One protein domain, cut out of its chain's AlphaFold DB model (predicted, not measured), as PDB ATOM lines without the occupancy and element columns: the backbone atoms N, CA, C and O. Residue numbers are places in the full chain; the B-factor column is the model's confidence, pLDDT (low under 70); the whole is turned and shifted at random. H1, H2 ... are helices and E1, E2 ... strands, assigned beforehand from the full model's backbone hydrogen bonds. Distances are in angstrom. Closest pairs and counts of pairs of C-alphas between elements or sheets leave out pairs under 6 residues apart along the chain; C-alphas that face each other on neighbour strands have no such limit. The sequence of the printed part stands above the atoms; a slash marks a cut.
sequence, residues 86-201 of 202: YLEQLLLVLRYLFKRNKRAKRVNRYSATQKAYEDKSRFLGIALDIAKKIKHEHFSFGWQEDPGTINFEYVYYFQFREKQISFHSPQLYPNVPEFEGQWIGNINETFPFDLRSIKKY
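What this domain is: This is residues 86 to 201 of the 202 residues of an uncharacterized protein of Candidatus Lokiarchaeota archaeon (UniProt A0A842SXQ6). A long helical hairpin, H1 and H2, covers one face of a small three-stranded sheet; residues 170 to 194 loop round the sheet to short H3. The 116 printed residues hold, in order, H1 H2 E1 E2 E3 H3, class mixed. The sheet E1 E2 E3 is a meander, each strand the antiparallel neighbour of the one before. The whole is compact, radius of gyration of the C-alphas 13.9 A, spanning 41 by 28 by 25 A.

Where its parts are: H1, residues 86 to 107, starts at C-alpha 86 (45.478, 23.075, 104.497) and measures 31.8 A; H2, 110 to 131, measures 30.8 A. E1 is 139 to 145, E2 154 to 160, E3 163 to 169; H3, 195 to 198, ends at C-alpha 198 (45.765, 34.871, 102.279).

How they stand to each other: H1 and H2 touch, closest C-alphas Ala 104 and Thr 113, 5.3 A, opposite ways at a shallow tilt of 12 degrees. Both are on the same face of the sheet, heights 9.8 A and 9.0 A. Within hydrogen-bond range are N 157 and O 142, 2.8 A, for E1 and E2, and N 165 and O 158, 2.9 A, for E2 and E3. Every O i to N i+4 pair is within range in H1 and H2; H3 is too short for one.

The domain as a whole: The printed part has no cut. E3 to H3 is a long link. Residues under pLDDT 70 include 107 to 118.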
ATOM      1  N   TYR A  86      45.017  23.300 103.118       92.56
ATOM      2  CA  TYR A  86      45.478  23.075 104.497       92.56
ATOM      3  C   TYR A  86      45.807  24.373 105.241       92.56
ATOM      4  O   TYR A  86      45.446  24.508 106.407       92.56
ATOM      5  N   LEU A  87      46.396  25.364 104.566       89.81
ATOM      6  CA  LEU A  87      46.647  26.672 105.172       89.81
ATOM      7  C   LEU A  87      45.338  27.355 105.594       89.81
ATOM      8  O   LEU A  87      45.231  27.850 106.711       89.81
ATOM      9  N   GLU A  88      44.293  27.317 104.766       89.25
ATOM     10  CA  GLU A  88      42.988  27.872 105.140       89.25
ATOM     11  C   GLU A  88      42.357  27.107 106.318       89.25
ATOM     12  O   GLU A  88      41.800  27.722 107.235       89.25
ATOM     13  N   GLN A  89      42.471  25.773 106.328       91.75
ATOM     14  CA  GLN A  89      42.031  24.944 107.454       91.75
ATOM     15  C   GLN A  89      42.745  25.348 108.750       91.75
ATOM     16  O   GLN A  89      42.079  25.594 109.761       91.75
ATOM     17  N   LEU A  90      44.074  25.478 108.709       92.31
ATOM     18  CA  LEU A  90      44.902  25.865 109.848       92.31
ATOM     19  C   LEU A  90      44.466  27.223 110.394       92.31
ATOM     20  O   LEU A  90      44.151  27.349 111.574       92.31
ATOM     21  N   LEU A  91      44.351  28.233 109.536       89.81
ATOM     22  CA  LEU A  91      43.974  29.587 109.938       89.81
ATOM     23  C   LEU A  91      42.607  29.647 110.621       89.81
ATOM     24  O   LEU A  91      42.420  30.402 111.578       89.81
ATOM     25  N   LEU A  92      41.644  28.846 110.164       89.31
ATOM     26  CA  LEU A  92      40.339  28.733 110.813       89.31
ATOM     27  C   LEU A  92      40.451  28.132 112.223       89.31
ATOM     28  O   LEU A  92      39.783  28.623 113.141       89.31
ATOM     29  N   VAL A  93      41.299  27.115 112.405       91.12
ATOM     30  CA  VAL A  93      41.573  26.496 113.713       91.12
ATOM     31  C   VAL A  93      42.294  27.477 114.641       91.12
ATOM     32  O   VAL A  93      41.820  27.718 115.754       91.12
ATOM     33  N   LEU A  94      43.362  28.129 114.175       89.25
ATOM     34  CA  LEU A  94      44.121  29.113 114.957       89.25
ATOM     35  C   LEU A  94      43.241  30.310 115.353       89.25
ATOM     36  O   LEU A  94      43.271  30.760 116.499       89.25
ATOM     37  N   ARG A  95      42.366  30.786 114.456       87.50
ATOM     38  CA  ARG A  95      41.406  31.863 114.762       87.50
ATOM     39  C   ARG A  95      40.403  31.446 115.830       87.50
ATOM     40  O   ARG A  95      39.992  32.271 116.652       87.50
ATOM     41  N   TYR A  96      39.960  30.191 115.800       87.06
ATOM     42  CA  TYR A  96      39.073  29.643 116.819       87.06
ATOM     43  C   TYR A  96      39.770  29.593 118.185       87.06
ATOM     44  O   TYR A  96      39.212  30.115 119.156       87.06
ATOM     45  N   LEU A  97      40.993  29.057 118.240       83.69
ATOM     46  CA  LEU A  97      41.837  29.027 119.437       83.69
ATOM     47  C   LEU A  97      42.050  30.433 120.013       83.69
ATOM     48  O   LEU A  97      41.779  30.676 121.189       83.69
ATOM     49  N   PHE A  98      42.428  31.393 119.168       82.19
ATOM     50  CA  PHE A  98      42.649  32.783 119.570       82.19
ATOM     51  C   PHE A  98      41.399  33.420 120.196       82.19
ATOM     52  O   PHE A  98      41.450  33.987 121.291       82.19
ATOM     53  N   LYS A  99      40.231  33.280 119.548       81.75
ATOM     54  CA  LYS A  99      38.954  33.799 120.076       81.75
ATOM     55  C   LYS A  99      38.572  33.157 121.410       81.75
ATOM     56  O   LYS A  99      37.992  33.828 122.265       81.75
ATOM     57  N   ARG A 100      38.858  31.863 121.583       76.62
ATOM     58  CA  ARG A 100      38.601  31.140 122.834       76.62
ATOM     59  C   ARG A 100      39.480  31.654 123.967       76.62
ATOM     60  O   ARG A 100      38.926  31.999 125.008       76.62
ATOM     61  N   ASN A 101      40.780  31.822 123.728       75.06
ATOM     62  CA  ASN A 101      41.707  32.397 124.706       75.06
ATOM     63  C   ASN A 101      41.292  33.817 125.114       75.06
ATOM     64  O   ASN A 101      41.192  34.109 126.304       75.06
ATOM     65  N   LYS A 102      40.942  34.680 124.146       77.00
ATOM     66  CA  LYS A 102      40.467  36.045 124.437       77.00
ATOM     67  C   LYS A 102      39.203  36.045 125.302       77.00
ATOM     68  O   LYS A 102      39.065  36.868 126.203       77.00
ATOM     69  N   ARG A 103      38.277  35.110 125.066       73.75
ATOM     70  CA  ARG A 103      37.067  34.968 125.892       73.75
ATOM     71  C   ARG A 103      37.380  34.463 127.300       73.75
ATOM     72  O   ARG A 103      36.768  34.959 128.238       73.75
ATOM     73  N   ALA A 104      38.287  33.501 127.450       71.12
ATOM     74  CA  ALA A 104      38.674  32.969 128.755       71.12
ATOM     75  C   ALA A 104      39.252  34.070 129.655       71.12
ATOM     76  O   ALA A 104      38.743  34.276 130.754       71.12
ATOM     77  N   LYS A 105      40.194  34.864 129.119       70.50
ATOM     78  CA  LYS A 105      40.774  36.032 129.804       70.50
ATOM     79  C   LYS A 105      39.707  37.034 130.267       70.50
ATOM     80  O   LYS A 105      39.789  37.546 131.371       70.50
ATOM     81  N   ARG A 106      38.672  37.275 129.450       72.44
ATOM     82  CA  ARG A 106      37.574  38.202 129.788       72.44
ATOM     83  C   ARG A 106      36.607  37.680 130.850       72.44
ATOM     84  O   ARG A 106      36.032  38.475 131.577       72.44
ATOM     85  N   VAL A 107      36.335  36.374 130.880       69.94
ATOM     86  CA  VAL A 107      35.287  35.807 131.752       69.94
ATOM     87  C   VAL A 107      35.785  35.606 133.187       69.94
ATOM     88  O   VAL A 107      34.955  35.585 134.089       69.94
ATOM     89  N   ASN A 108      37.100  35.462 133.394       59.81
ATOM     90  CA  ASN A 108      37.772  35.357 134.699       59.81
ATOM     91  C   ASN A 108      37.098  34.399 135.713       59.81
ATOM     92  O   ASN A 108      37.116  34.621 136.919       59.81
ATOM     93  N   ARG A 109      36.454  33.326 135.225       66.12
ATOM     94  CA  ARG A 109      35.857  32.261 136.047       66.12
ATOM     95  C   ARG A 109      36.685  30.999 135.898       66.12
ATOM     96  O   ARG A 109      36.876  30.548 134.770       66.12
ATOM     97  N   TYR A 110      37.054  30.374 137.013       58.69
ATOM     98  CA  TYR A 110      37.879  29.160 137.052       58.69
ATOM     99  C   TYR A 110      37.407  28.062 136.076       58.69
ATOM    100  O   TYR A 110      38.183  27.577 135.257       58.69
ATOM    101  N   SER A 111      36.105  27.759 136.042       61.22
ATOM    102  CA  SER A 111      35.534  26.751 135.131       61.22
ATOM    103  C   SER A 111      35.566  27.141 133.644       61.22
ATOM    104  O   SER A 111      35.636  26.277 132.769       61.22
ATOM    105  N   ALA A 112      35.519  28.439 133.327       59.44
ATOM    106  CA  ALA A 112      35.659  28.934 131.958       59.44
ATOM    107  C   ALA A 112      37.125  28.907 131.505       59.44
ATOM    108  O   ALA A 112      37.395  28.622 130.338       59.44
ATOM    109  N   THR A 113      38.038  29.167 132.438       60.91
ATOM    110  CA  THR A 113      39.485  29.094 132.261       60.91
ATOM    111  C   THR A 113      39.935  27.650 132.023       60.91
ATOM    112  O   THR A 113      40.522  27.369 130.983       60.91
ATOM    113  N   GLN A 114      39.545  26.705 132.884       61.75
ATOM    114  CA  GLN A 114      39.866  25.277 132.739       61.75
ATOM    115  C   GLN A 114      39.359  24.696 131.411       61.75
ATOM    116  O   GLN A 114      40.111  24.082 130.658       61.75
ATOM    117  N   LYS A 115      38.105  24.986 131.045       65.00
ATOM    118  CA  LYS A 115      37.531  24.550 129.764       65.00
ATOM    119  C   LYS A 115      38.237  25.155 128.549       65.00
ATOM    120  O   LYS A 115      38.287  24.530 127.492       65.00
ATOM    121  N   ALA A 116      38.740  26.383 128.665       64.38
ATOM    122  CA  ALA A 116      39.517  26.996 127.598       64.38
ATOM    123  C   ALA A 116      40.866  26.295 127.414       64.38
ATOM    124  O   ALA A 116      41.277  26.125 126.271       64.38
ATOM    125  N   TYR A 117      41.499  25.841 128.497       66.94
ATOM    126  CA  TYR A 117      42.729  25.052 128.437       66.94
ATOM    127  C   TYR A 117      42.511  23.661 127.826       66.94
ATOM    128  O   TYR A 117      43.240  23.292 126.910       66.94
ATOM    129  N   GLU A 118      41.468  22.931 128.231       68.19
ATOM    130  CA  GLU A 118      41.132  21.623 127.636       68.19
ATOM    131  C   GLU A 118      40.833  21.725 126.131       68.19
ATOM    132  O   GLU A 118      41.351  20.948 125.321       68.19
ATOM    133  N   ASP A 119      40.021  22.714 125.733       70.19
ATOM    134  CA  ASP A 119      39.762  22.998 124.320       70.19
ATOM    135  C   ASP A 119      41.079  23.386 123.608       70.19
ATOM    136  O   ASP A 119      41.316  22.949 122.481       70.19
ATOM    137  N   LYS A 120      41.959  24.173 124.246       75.12
ATOM    138  CA  LYS A 120      43.233  24.615 123.656       75.12
ATOM    139  C   LYS A 120      44.125  23.433 123.297       75.12
ATOM    140  O   LYS A 120      44.549  23.371 122.148       75.12
ATOM    141  N   SER A 121      44.340  22.481 124.205       75.50
ATOM    142  CA  SER A 121      45.180  21.306 123.934       75.50
ATOM    143  C   SER A 121      44.641  20.491 122.757       75.50
ATOM    144  O   SER A 121      45.352  20.231 121.789       75.50
ATOM    145  N   ARG A 122      43.339  20.180 122.751       78.94
ATOM    146  CA  ARG A 122      42.734  19.395 121.664       78.94
ATOM    147  C   ARG A 122      42.844  20.078 120.299       78.94
ATOM    148  O   ARG A 122      43.131  19.425 119.297       78.94
ATOM    149  N   PHE A 123      42.545  21.373 120.232       85.19
ATOM    150  CA  PHE A 123      42.578  22.108 118.967       85.19
ATOM    151  C   PHE A 123      44.004  22.471 118.535       85.19
ATOM    152  O   PHE A 123      44.226  22.626 117.337       85.19
ATOM    153  N   LEU A 124      44.959  22.554 119.467       88.69
ATOM    154  CA  LEU A 124      46.382  22.671 119.158       88.69
ATOM    155  C   LEU A 124      46.890  21.411 118.448       88.69
ATOM    156  O   LEU A 124      47.489  21.544 117.389       88.69
ATOM    157  N   GLY A 125      46.554  20.210 118.935       89.75
ATOM    158  CA  GLY A 125      46.880  18.961 118.232       89.75
ATOM    159  C   GLY A 125      46.358  18.944 116.788       89.75
ATOM    160  O   GLY A 125      47.116  18.703 115.853       89.75
ATOM    161  N   ILE A 126      45.094  19.339 116.581       90.75
ATOM    162  CA  ILE A 126      44.512  19.476 115.232       90.75
ATOM    163  C   ILE A 126      45.282  20.503 114.385       90.75
ATOM    164  O   ILE A 126      45.503  20.278 113.197       90.75
ATOM    165  N   ALA A 127      45.662  21.645 114.966       93.12
ATOM    166  CA  ALA A 127      46.425  22.669 114.258       93.12
ATOM    167  C   ALA A 127      47.793  22.137 113.808       93.12
ATOM    168  O   ALA A 127      48.172  22.340 112.657       93.12
ATOM    169  N   LEU A 128      48.495  21.408 114.677       94.12
ATOM    170  CA  LEU A 128      49.790  20.798 114.375       94.12
ATOM    171  C   LEU A 128      49.676  19.728 113.281       94.12
ATOM    172  O   LEU A 128      50.469  19.728 112.342       94.12
ATOM    173  N   ASP A 129      48.651  18.874 113.331       93.19
ATOM    174  CA  ASP A 129      48.403  17.854 112.300       93.19
ATOM    175  C   ASP A 129      48.122  18.455 110.918       93.19
ATOM    176  O   ASP A 129      48.478  17.872 109.891       93.19
ATOM    177  N   ILE A 130      47.464  19.616 110.876       94.12
ATOM    178  CA  ILE A 130      47.240  20.356 109.632       94.12
ATOM    179  C   ILE A 130      48.536  21.039 109.185       94.12
ATOM    180  O   ILE A 130      48.865  20.967 108.004       94.12
ATOM    181  N   ALA A 131      49.277  21.667 110.104       93.88
ATOM    182  CA  ALA A 131      50.518  22.380 109.805       93.88
ATOM    183  C   ALA A 131      51.561  21.478 109.136       93.88
ATOM    184  O   ALA A 131      52.122  21.862 108.113       93.88
ATOM    185  N   LYS A 132      51.704  20.233 109.609       93.81
ATOM    186  CA  LYS A 132      52.565  19.199 109.003       93.81
ATOM    187  C   LYS A 132      52.262  18.916 107.524       93.81
ATOM    188  O   LYS A 132      53.107  18.383 106.814       93.81
ATOM    189  N   LYS A 133      51.051  19.230 107.051       93.56
ATOM    190  CA  LYS A 133      50.603  18.981 105.670       93.56
ATOM    191  C   LYS A 133      50.722  20.208 104.767       93.56
ATOM    192  O   LYS A 133      50.472  20.099 103.566       93.56
ATOM    193  N   ILE A 134      51.060  21.375 105.315       92.00
ATOM    194  CA  ILE A 134      51.199  22.607 104.540       92.00
ATOM    195  C   ILE A 134      52.566  22.600 103.861       92.00
ATOM    196  O   ILE A 134      53.594  22.726 104.513       92.00
ATOM    197  N   LYS A 135      52.561  22.486 102.532       86.69
ATOM    198  CA  LYS A 135      53.747  22.650 101.686       86.69
ATOM    199  C   LYS A 135      53.699  24.035 101.047       86.69
ATOM    200  O   LYS A 135      53.198  24.179  99.938       86.69
ATOM    201  N   HIS A 136      54.116  25.061 101.784       84.69
ATOM    202  CA  HIS A 136      54.142  26.439 101.292       84.69
ATOM    203  C   HIS A 136      55.422  27.133 101.768       84.69
ATOM    204  O   HIS A 136      55.692  27.147 102.961       84.69
ATOM    205  N   GLU A 137      56.165  27.759 100.850       86.69
ATOM    206  CA  GLU A 137      57.487  28.364 101.112       86.69
ATOM    207  C   GLU A 137      57.508  29.440 102.212       86.69
ATOM    208  O   GLU A 137      58.480  29.580 102.939       86.69
ATOM    209  N   HIS A 138      56.418  30.193 102.369       87.12
ATOM    210  CA  HIS A 138      56.306  31.241 103.381       87.12
ATOM    211  C   HIS A 138      55.705  30.754 104.699       87.12
ATOM    212  O   HIS A 138      55.416  31.582 105.566       87.12
ATOM    213  N   PHE A 139      55.410  29.460 104.824       90.69
ATOM    214  CA  PHE A 139      54.840  28.880 106.029       90.69
ATOM    215  C   PHE A 139      55.916  28.146 106.823       90.69
ATOM    216  O   PHE A 139      56.584  27.260 106.300       90.69
ATOM    217  N   SER A 140      56.016  28.462 108.107       92.00
ATOM    218  CA  SER A 140      56.832  27.726 109.062       92.00
ATOM    219  C   SER A 140      56.059  27.516 110.362       92.00
ATOM    220  O   SER A 140      55.151  28.274 110.721       92.00
ATOM    221  N   PHE A 141      56.379  26.439 111.067       94.19
ATOM    222  CA  PHE A 141      55.816  26.145 112.376       94.19
ATOM    223  C   PHE A 141      56.826  25.350 113.191       94.19
ATOM    224  O   PHE A 141      57.681  24.676 112.625       94.19
ATOM    225  N   GLY A 142      56.706  25.413 114.506       93.69
ATOM    226  CA  GLY A 142      57.570  24.663 115.402       93.69
ATOM    227  C   GLY A 142      57.285  24.997 116.856       93.69
ATOM    228  O   GLY A 142      56.320  25.708 117.156       93.69
ATOM    229  N   TRP A 143      58.118  24.487 117.753       93.06
ATOM    230  CA  TRP A 143      58.063  24.799 119.178       93.06
ATOM    231  C   TRP A 143      59.378  25.409 119.679       93.06
ATOM    232  O   TRP A 143      60.420  25.219 119.062       93.06
ATOM    233  N   GLN A 144      59.321  26.149 120.786       90.50
ATOM    234  CA  GLN A 144      60.489  26.518 121.601       90.50
ATOM    235  C   GLN A 144      60.133  26.392 123.082       90.50
ATOM    236  O   GLN A 144      58.950  26.421 123.440       90.50
ATOM    237  N   GLU A 145      61.151  26.273 123.929       86.44
ATOM    238  CA  GLU A 145      60.995  26.396 125.377       86.44
ATOM    239  C   GLU A 145      60.755  27.855 125.789       86.44
ATOM    240  O   GLU A 145      61.381  28.779 125.270       86.44
ATOM    241  N   ASP A 146      59.841  28.061 126.736       76.50
ATOM    242  CA  ASP A 146      59.613  29.343 127.409       76.50
ATOM    243  C   ASP A 146      59.734  29.149 128.928       76.50
ATOM    244  O   ASP A 146      58.728  28.961 129.623       76.50
ATOM    245  N   PRO A 147      60.966  29.196 129.468       60.28
ATOM    246  CA  PRO A 147      61.204  28.997 130.895       60.28
ATOM    247  C   PRO A 147      60.605  30.117 131.763       60.28
ATOM    248  O   PRO A 147      60.516  29.970 132.981       60.28
ATOM    249  N   GLY A 148      60.170  31.236 131.167       63.41
ATOM    250  CA  GLY A 148      59.559  32.359 131.879       63.41
ATOM    251  C   GLY A 148      58.097  32.130 132.277       63.41
ATOM    252  O   GLY A 148      57.571  32.870 133.113       63.41
ATOM    253  N   THR A 149      57.428  31.114 131.721       64.56
ATOM    254  CA  THR A 149      56.002  30.867 131.970       64.56
ATOM    255  C   THR A 149      55.780  29.632 132.849       64.56
ATOM    256  O   THR A 149      55.742  28.498 132.374       64.56
ATOM    257  N   ILE A 150      55.525  29.859 134.144       59.25
ATOM    258  CA  ILE A 150      55.197  28.807 135.126       59.25
ATOM    259  C   ILE A 150      54.031  27.936 134.604       59.25
ATOM    260  O   ILE A 150      52.950  28.451 134.298       59.25
ATOM    261  N   ASN A 151      54.237  26.613 134.549       62.91
ATOM    262  CA  ASN A 151      53.317  25.577 134.039       62.91
ATOM    263  C   ASN A 151      53.096  25.522 132.509       62.91
ATOM    264  O   ASN A 151      52.249  24.745 132.060       62.91
ATOM    265  N   PHE A 152      53.795  26.318 131.696       65.50
ATOM    266  CA  PHE A 152      53.676  26.269 130.233       65.50
ATOM    267  C   PHE A 152      55.039  26.354 129.551       65.50
ATOM    268  O   PHE A 152      55.356  27.339 128.890       65.50
ATOM    269  N   GLU A 153      55.797  25.276 129.697       71.44
ATOM    270  CA  GLU A 153      57.197  25.168 129.281       71.44
ATOM    271  C   GLU A 153      57.394  25.238 127.762       71.44
ATOM    272  O   GLU A 153      58.482  25.577 127.316       71.44
ATOM    273  N   TYR A 154      56.353  24.982 126.957       86.19
ATOM    274  CA  TYR A 154      56.466  24.932 125.497       86.19
ATOM    275  C   TYR A 154      55.581  25.966 124.803       86.19
ATOM    276  O   TYR A 154      54.378  26.080 125.072       86.19
ATOM    277  N   VAL A 155      56.142  26.662 123.819       86.62
ATOM    278  CA  VAL A 155      55.433  27.623 122.971       86.62
ATOM    279  C   VAL A 155      55.435  27.145 121.531       86.62
ATOM    280  O   VAL A 155      56.484  26.962 120.931       86.62
ATOM    281  N   TYR A 156      54.241  26.983 120.961       90.75
ATOM    282  CA  TYR A 156      54.062  26.608 119.560       90.75
ATOM    283  C   TYR A 156      53.870  27.831 118.684       90.75
ATOM    284  O   TYR A 156      52.891  28.560 118.868       90.75
ATOM    285  N   TYR A 157      54.737  28.003 117.696       91.44
ATOM    286  CA  TYR A 157      54.676  29.082 116.721       91.44
ATOM    287  C   TYR A 157      54.090  28.586 115.403       91.44
ATOM    288  O   TYR A 157      54.438  27.519 114.901       91.44
ATOM    289  N   PHE A 158      53.207  29.397 114.828       91.94
ATOM    290  CA  PHE A 158      52.746  29.260 113.452       91.94
ATOM    291  C   PHE A 158      53.009  30.587 112.751       91.94
ATOM    292  O   PHE A 158      52.425  31.610 113.128       91.94
ATOM    293  N   GLN A 159      53.875  30.574 111.744       90.31
ATOM    294  CA  GLN A 159      54.267  31.745 110.979       90.31
ATOM    295  C   GLN A 159      53.865  31.578 109.515       90.31
ATOM    296  O   GLN A 159      54.057  30.534 108.896       90.31
ATOM    297  N   PHE A 160      53.284  32.635 108.958       88.62
ATOM    298  CA  PHE A 160      53.054  32.764 107.528       88.62
ATOM    299  C   PHE A 160      53.469  34.167 107.095       88.62
ATOM    300  O   PHE A 160      52.815  35.148 107.469       88.62
ATOM    301  N   ARG A 161      54.545  34.265 106.305       85.12
ATOM    302  CA  ARG A 161      55.229  35.534 105.995       85.12
ATOM    303  C   ARG A 161      55.645  36.255 107.287       85.12
ATOM    304  O   ARG A 161      56.159  35.628 108.206       85.12
ATOM    305  N   GLU A 162      55.379  37.552 107.379       84.06
ATOM    306  CA  GLU A 162      55.666  38.406 108.540       84.06
ATOM    307  C   GLU A 162      54.651  38.237 109.686       84.06
ATOM    308  O   GLU A 162      54.739  38.897 110.718       84.06
ATOM    309  N   LYS A 163      53.635  37.384 109.512       85.88
ATOM    310  CA  LYS A 163      52.570  37.188 110.499       85.88
ATOM    311  C   LYS A 163      52.828  35.926 111.298       85.88
ATOM    312  O   LYS A 163      52.999  34.853 110.725       85.88
ATOM    313  N   GLN A 164      52.756  36.038 112.616       87.19
ATOM    314  CA  GLN A 164      53.033  34.936 113.530       87.19
ATOM    315  C   GLN A 164      51.985  34.875 114.639       87.19
ATOM    316  O   GLN A 164      51.460  35.897 115.081       87.19
ATOM    317  N   ILE A 165      51.661  33.668 115.094       86.81
ATOM    318  CA  ILE A 165      50.876  33.437 116.306       86.81
ATOM    319  C   ILE A 165      51.551  32.374 117.159       86.81
ATOM    320  O   ILE A 165      52.069  31.395 116.621       86.81
ATOM    321  N   SER A 166      51.498  32.554 118.477       86.56
ATOM    322  CA  SER A 166      52.024  31.597 119.442       86.56
ATOM    323  C   SER A 166      50.931  31.014 120.340       86.56
ATOM    324  O   SER A 166      49.908  31.651 120.626       86.56
ATOM    325  N   PHE A 167      51.139  29.777 120.790       83.94
ATOM    326  CA  PHE A 167      50.297  29.122 121.785       83.94
ATOM    327  C   PHE A 167      51.143  28.357 122.803       83.94
ATOM    328  O   PHE A 167      51.761  27.355 122.471       83.94
ATOM    329  N   HIS A 168      51.058  28.775 124.066       81.19
ATOM    330  CA  HIS A 168      51.599  28.030 125.205       81.19
ATOM    331  C   HIS A 168      50.939  26.661 125.412       81.19
ATOM    332  O   HIS A 168      49.710  26.543 125.333       81.19
ATOM    333  N   SER A 169      51.726  25.655 125.764       81.06
ATOM    334  CA  SER A 169      51.291  24.301 126.082       81.06
ATOM    335  C   SER A 169      52.092  23.768 127.272       81.06
ATOM    336  O   SER A 169      53.296  23.993 127.330       81.06
ATOM    337  N   PRO A 170      51.458  23.030 128.196       78.69
ATOM    338  CA  PRO A 170      52.173  22.301 129.242       78.69
ATOM    339  C   PRO A 170      52.818  21.003 128.726       78.69
ATOM    340  O   PRO A 170      53.450  20.285 129.486       78.69
ATOM    341  N   GLN A 171      52.576  20.633 127.465       83.00
ATOM    342  CA  GLN A 171      53.000  19.360 126.887       83.00
ATOM    343  C   GLN A 171      53.709  19.585 125.559       83.00
ATOM    344  O   GLN A 171      53.194  20.328 124.709       83.00
ATOM    345  N   LEU A 172      54.819  18.870 125.379       87.25
ATOM    346  CA  LEU A 172      55.493  18.733 124.102       87.25
ATOM    347  C   LEU A 172      54.773  17.690 123.233       87.25
ATOM    348  O   LEU A 172      54.624  16.527 123.601       87.25
ATOM    349  N   TYR A 173      54.315  18.111 122.062       87.88
ATOM    350  CA  TYR A 173      53.740  17.259 121.035       87.88
ATOM    351  C   TYR A 173      54.852  16.581 120.227       87.88
ATOM    352  O   TYR A 173      55.711  17.275 119.678       87.88
ATOM    353  N   PRO A 174      54.811  15.246 120.080       84.69
ATOM    354  CA  PRO A 174      55.841  14.518 119.359       84.69
ATOM    355  C   PRO A 174      55.861  14.886 117.871       84.69
ATOM    356  O   PRO A 174      54.828  15.178 117.245       84.69
ATOM    357  N   ASN A 175      57.053  14.806 117.277       87.12
ATOM    358  CA  ASN A 175      57.291  15.051 115.852       87.12
ATOM    359  C   ASN A 175      56.877  16.462 115.398       87.12
ATOM    360  O   ASN A 175      56.375  16.634 114.284       87.12
ATOM    361  N   VAL A 176      56.995  17.457 116.277       92.00
ATOM    362  CA  VAL A 176      56.943  18.874 115.908       92.00
ATOM    363  C   VAL A 176      58.388  19.376 115.899       92.00
ATOM    364  O   VAL A 176      59.082  19.141 116.887       92.00
ATOM    365  N   PRO A 177      58.859  20.009 114.813       92.88
ATOM    366  CA  PRO A 177      60.221  20.524 114.763       92.88
ATOM    367  C   PRO A 177      60.400  21.680 115.749       92.88
ATOM    368  O   PRO A 177      59.432  22.367 116.096       92.88
ATOM    369  N   GLU A 178      61.638  21.905 116.174       92.69
ATOM    370  CA  GLU A 178      61.999  23.158 116.828       92.69
ATOM    371  C   GLU A 178      61.776  24.325 115.865       92.69
ATOM    372  O   GLU A 178      61.904  24.206 114.644       92.69
ATOM    373  N   PHE A 179      61.358  25.455 116.416       92.25
ATOM    374  CA  PHE A 179      61.126  26.650 115.634       92.25
ATOM    375  C   PHE A 179      62.417  27.461 115.532       92.25
ATOM    376  O   PHE A 179      62.903  27.986 116.529       92.25
ATOM    377  N   GLU A 180      62.936  27.605 114.317       85.88
ATOM    378  CA  GLU A 180      64.177  28.347 114.039       85.88
ATOM    379  C   GLU A 180      63.951  29.858 113.836       85.88
ATOM    380  O   GLU A 180      64.896  30.634 113.712       85.88
ATOM    381  N   GLY A 181      62.692  30.301 113.782       78.38
ATOM    382  CA  GLY A 181      62.357  31.715 113.645       78.38
ATOM    383  C   GLY A 181      62.460  32.477 114.967       78.38
ATOM    384  O   GLY A 181      62.326  31.918 116.055       78.38
ATOM    385  N   GLN A 182      62.625  33.795 114.875       75.12
ATOM    386  CA  GLN A 182      62.481  34.674 116.035       75.12
ATOM    387  C   GLN A 182      61.002  34.969 116.316       75.12
ATOM    388  O   GLN A 182      60.133  34.842 115.447       75.12
ATOM    389  N   TRP A 183      60.701  35.374 117.548       74.38
ATOM    390  CA  TRP A 183      59.396  35.932 117.876       74.38
ATOM    391  C   TRP A 183      59.254  37.327 117.247       74.38
ATOM    392  O   TRP A 183      59.992  38.247 117.585       74.38
ATOM    393  N   ILE A 184      58.290  37.485 116.337       71.88
ATOM    394  CA  ILE A 184      58.019  38.718 115.567       71.88
ATOM    395  C   ILE A 184      56.821  39.486 116.171       71.88
ATOM    396  O   ILE A 184      56.407  40.542 115.695       71.88
ATOM    397  N   GLY A 185      56.192  38.955 117.223       58.28
ATOM    398  CA  GLY A 185      54.904  39.461 117.680       58.28
ATOM    399  C   GLY A 185      54.975  40.732 118.528       58.28
ATOM    400  O   GLY A 185      55.476  40.722 119.650       58.28
ATOM    401  N   ASN A 186      54.308  41.787 118.052       53.38
ATOM    402  CA  ASN A 186      53.743  42.828 118.913       53.38
ATOM    403  C   ASN A 186      52.494  42.282 119.626       53.38
ATOM    404  O   ASN A 186      51.656  41.627 118.998       53.38
ATOM    405  N   ILE A 187      52.354  42.563 120.927       46.19
ATOM    406  CA  ILE A 187      51.205  42.196 121.777       46.19
ATOM    407  C   ILE A 187      49.952  42.930 121.272       46.19
ATOM    408  O   ILE A 187      49.521  43.920 121.845       46.19
ATOM    409  N   ASN A 188      49.353  42.480 120.173       44.41
ATOM    410  CA  ASN A 188      48.111  43.047 119.671       44.41
ATOM    411  C   ASN A 188      46.983  42.033 119.815       44.41
ATOM    412  O   ASN A 188      47.071  40.872 119.424       44.41
ATOM    413  N   GLU A 189      45.879  42.485 120.407       54.22
ATOM    414  CA  GLU A 189      44.747  41.649 120.799       54.22
ATOM    415  C   GLU A 189      43.894  41.106 119.629       54.22
ATOM    416  O   GLU A 189      42.753  40.648 119.835       54.22
ATOM    417  N   THR A 190      44.395  41.195 118.397       61.00
ATOM    418  CA  THR A 190      43.728  40.811 117.154       61.00
ATOM    419  C   THR A 190      44.465  39.648 116.489       61.00
ATOM    420  O   THR A 190      45.685  39.562 116.492       61.00
ATOM    421  N   PHE A 191      43.701  38.698 115.940       76.81
ATOM    422  CA  PHE A 191      44.272  37.554 115.228       76.81
ATOM    423  C   PHE A 191      44.956  38.055 113.942       76.81
ATOM    424  O   PHE A 191      44.261  38.665 113.126       76.81
ATOM    425  N   PRO A 192      46.263  37.806 113.736       75.31
ATOM    426  CA  PRO A 192      47.049  38.536 112.737       75.31
ATOM    427  C   PRO A 192      46.767  38.094 111.294       75.31
ATOM    428  O   PRO A 192      47.006  38.842 110.340       75.31
ATOM    429  N   PHE A 193      46.214  36.896 111.102       76.94
ATOM    430  CA  PHE A 193      45.920  36.364 109.775       76.94
ATOM    431  C   PHE A 193      44.514  36.750 109.302       76.94
ATOM    432  O   PHE A 193      43.505  36.395 109.918       76.94
ATOM    433  N   ASP A 194      44.437  37.421 108.153       74.00
ATOM    434  CA  ASP A 194      43.177  37.643 107.447       74.00
ATOM    435  C   ASP A 194      43.041  36.643 106.294       74.00
ATOM    436  O   ASP A 194      43.865  36.599 105.380       74.00
ATOM    437  N   LEU A 195      41.959  35.862 106.321       69.62
ATOM    438  CA  LEU A 195      41.645  34.876 105.289       69.62
ATOM    439  C   LEU A 195      41.506  35.515 103.900       69.62
ATOM    440  O   LEU A 195      41.830  34.859 102.915       69.62
ATOM    441  N   ARG A 196      41.042  36.771 103.794       72.44
ATOM    442  CA  ARG A 196      40.958  37.457 102.491       72.44
ATOM    443  C   ARG A 196      42.345  37.766 101.945       72.44
ATOM    444  O   ARG A 196      42.604  37.484 100.783       72.44
ATOM    445  N   SER A 197      43.236  38.264 102.802       62.28
ATOM    446  CA  SER A 197      44.623  38.551 102.427       62.28
ATOM    447  C   SER A 197      45.397  37.302 101.999       62.28
ATOM    448  O   SER A 197      46.280  37.404 101.162       62.28
ATOM    449  N   ILE A 198      45.043  36.128 102.533       62.22
ATOM    450  CA  ILE A 198      45.765  34.871 102.279       62.22
ATOM    451  C   ILE A 198      45.252  34.153 101.030       62.22
ATOM    452  O   ILE A 198      46.036  33.507 100.349       62.22
ATOM    453  N   LYS A 199      43.982  34.344 100.645       66.50
ATOM    454  CA  LYS A 199      43.450  33.829  99.371       66.50
ATOM    455  C   LYS A 199      44.171  34.353  98.128       66.50
ATOM    456  O   LYS A 199      44.062  33.732  97.088       66.50
ATOM    457  N   LYS A 200      44.874  35.486  98.222       62.56
ATOM    458  CA  LYS A 200      45.719  36.002  97.133       62.56
ATOM    459  C   LYS A 200      46.968  35.132  96.898       62.56
ATOM    460  O   LYS A 200      47.600  35.254  95.858       62.56
ATOM    461  N   TYR A 201      47.329  34.303  97.875       59.78
ATOM    462  CA  TYR A 201      48.572  33.531  97.926       59.78
ATOM    463  C   TYR A 201      48.325  32.018  98.038       59.78
ATOM    464  O   TYR A 201      49.261  31.270  98.291       59.78
TER     465      TYR A 201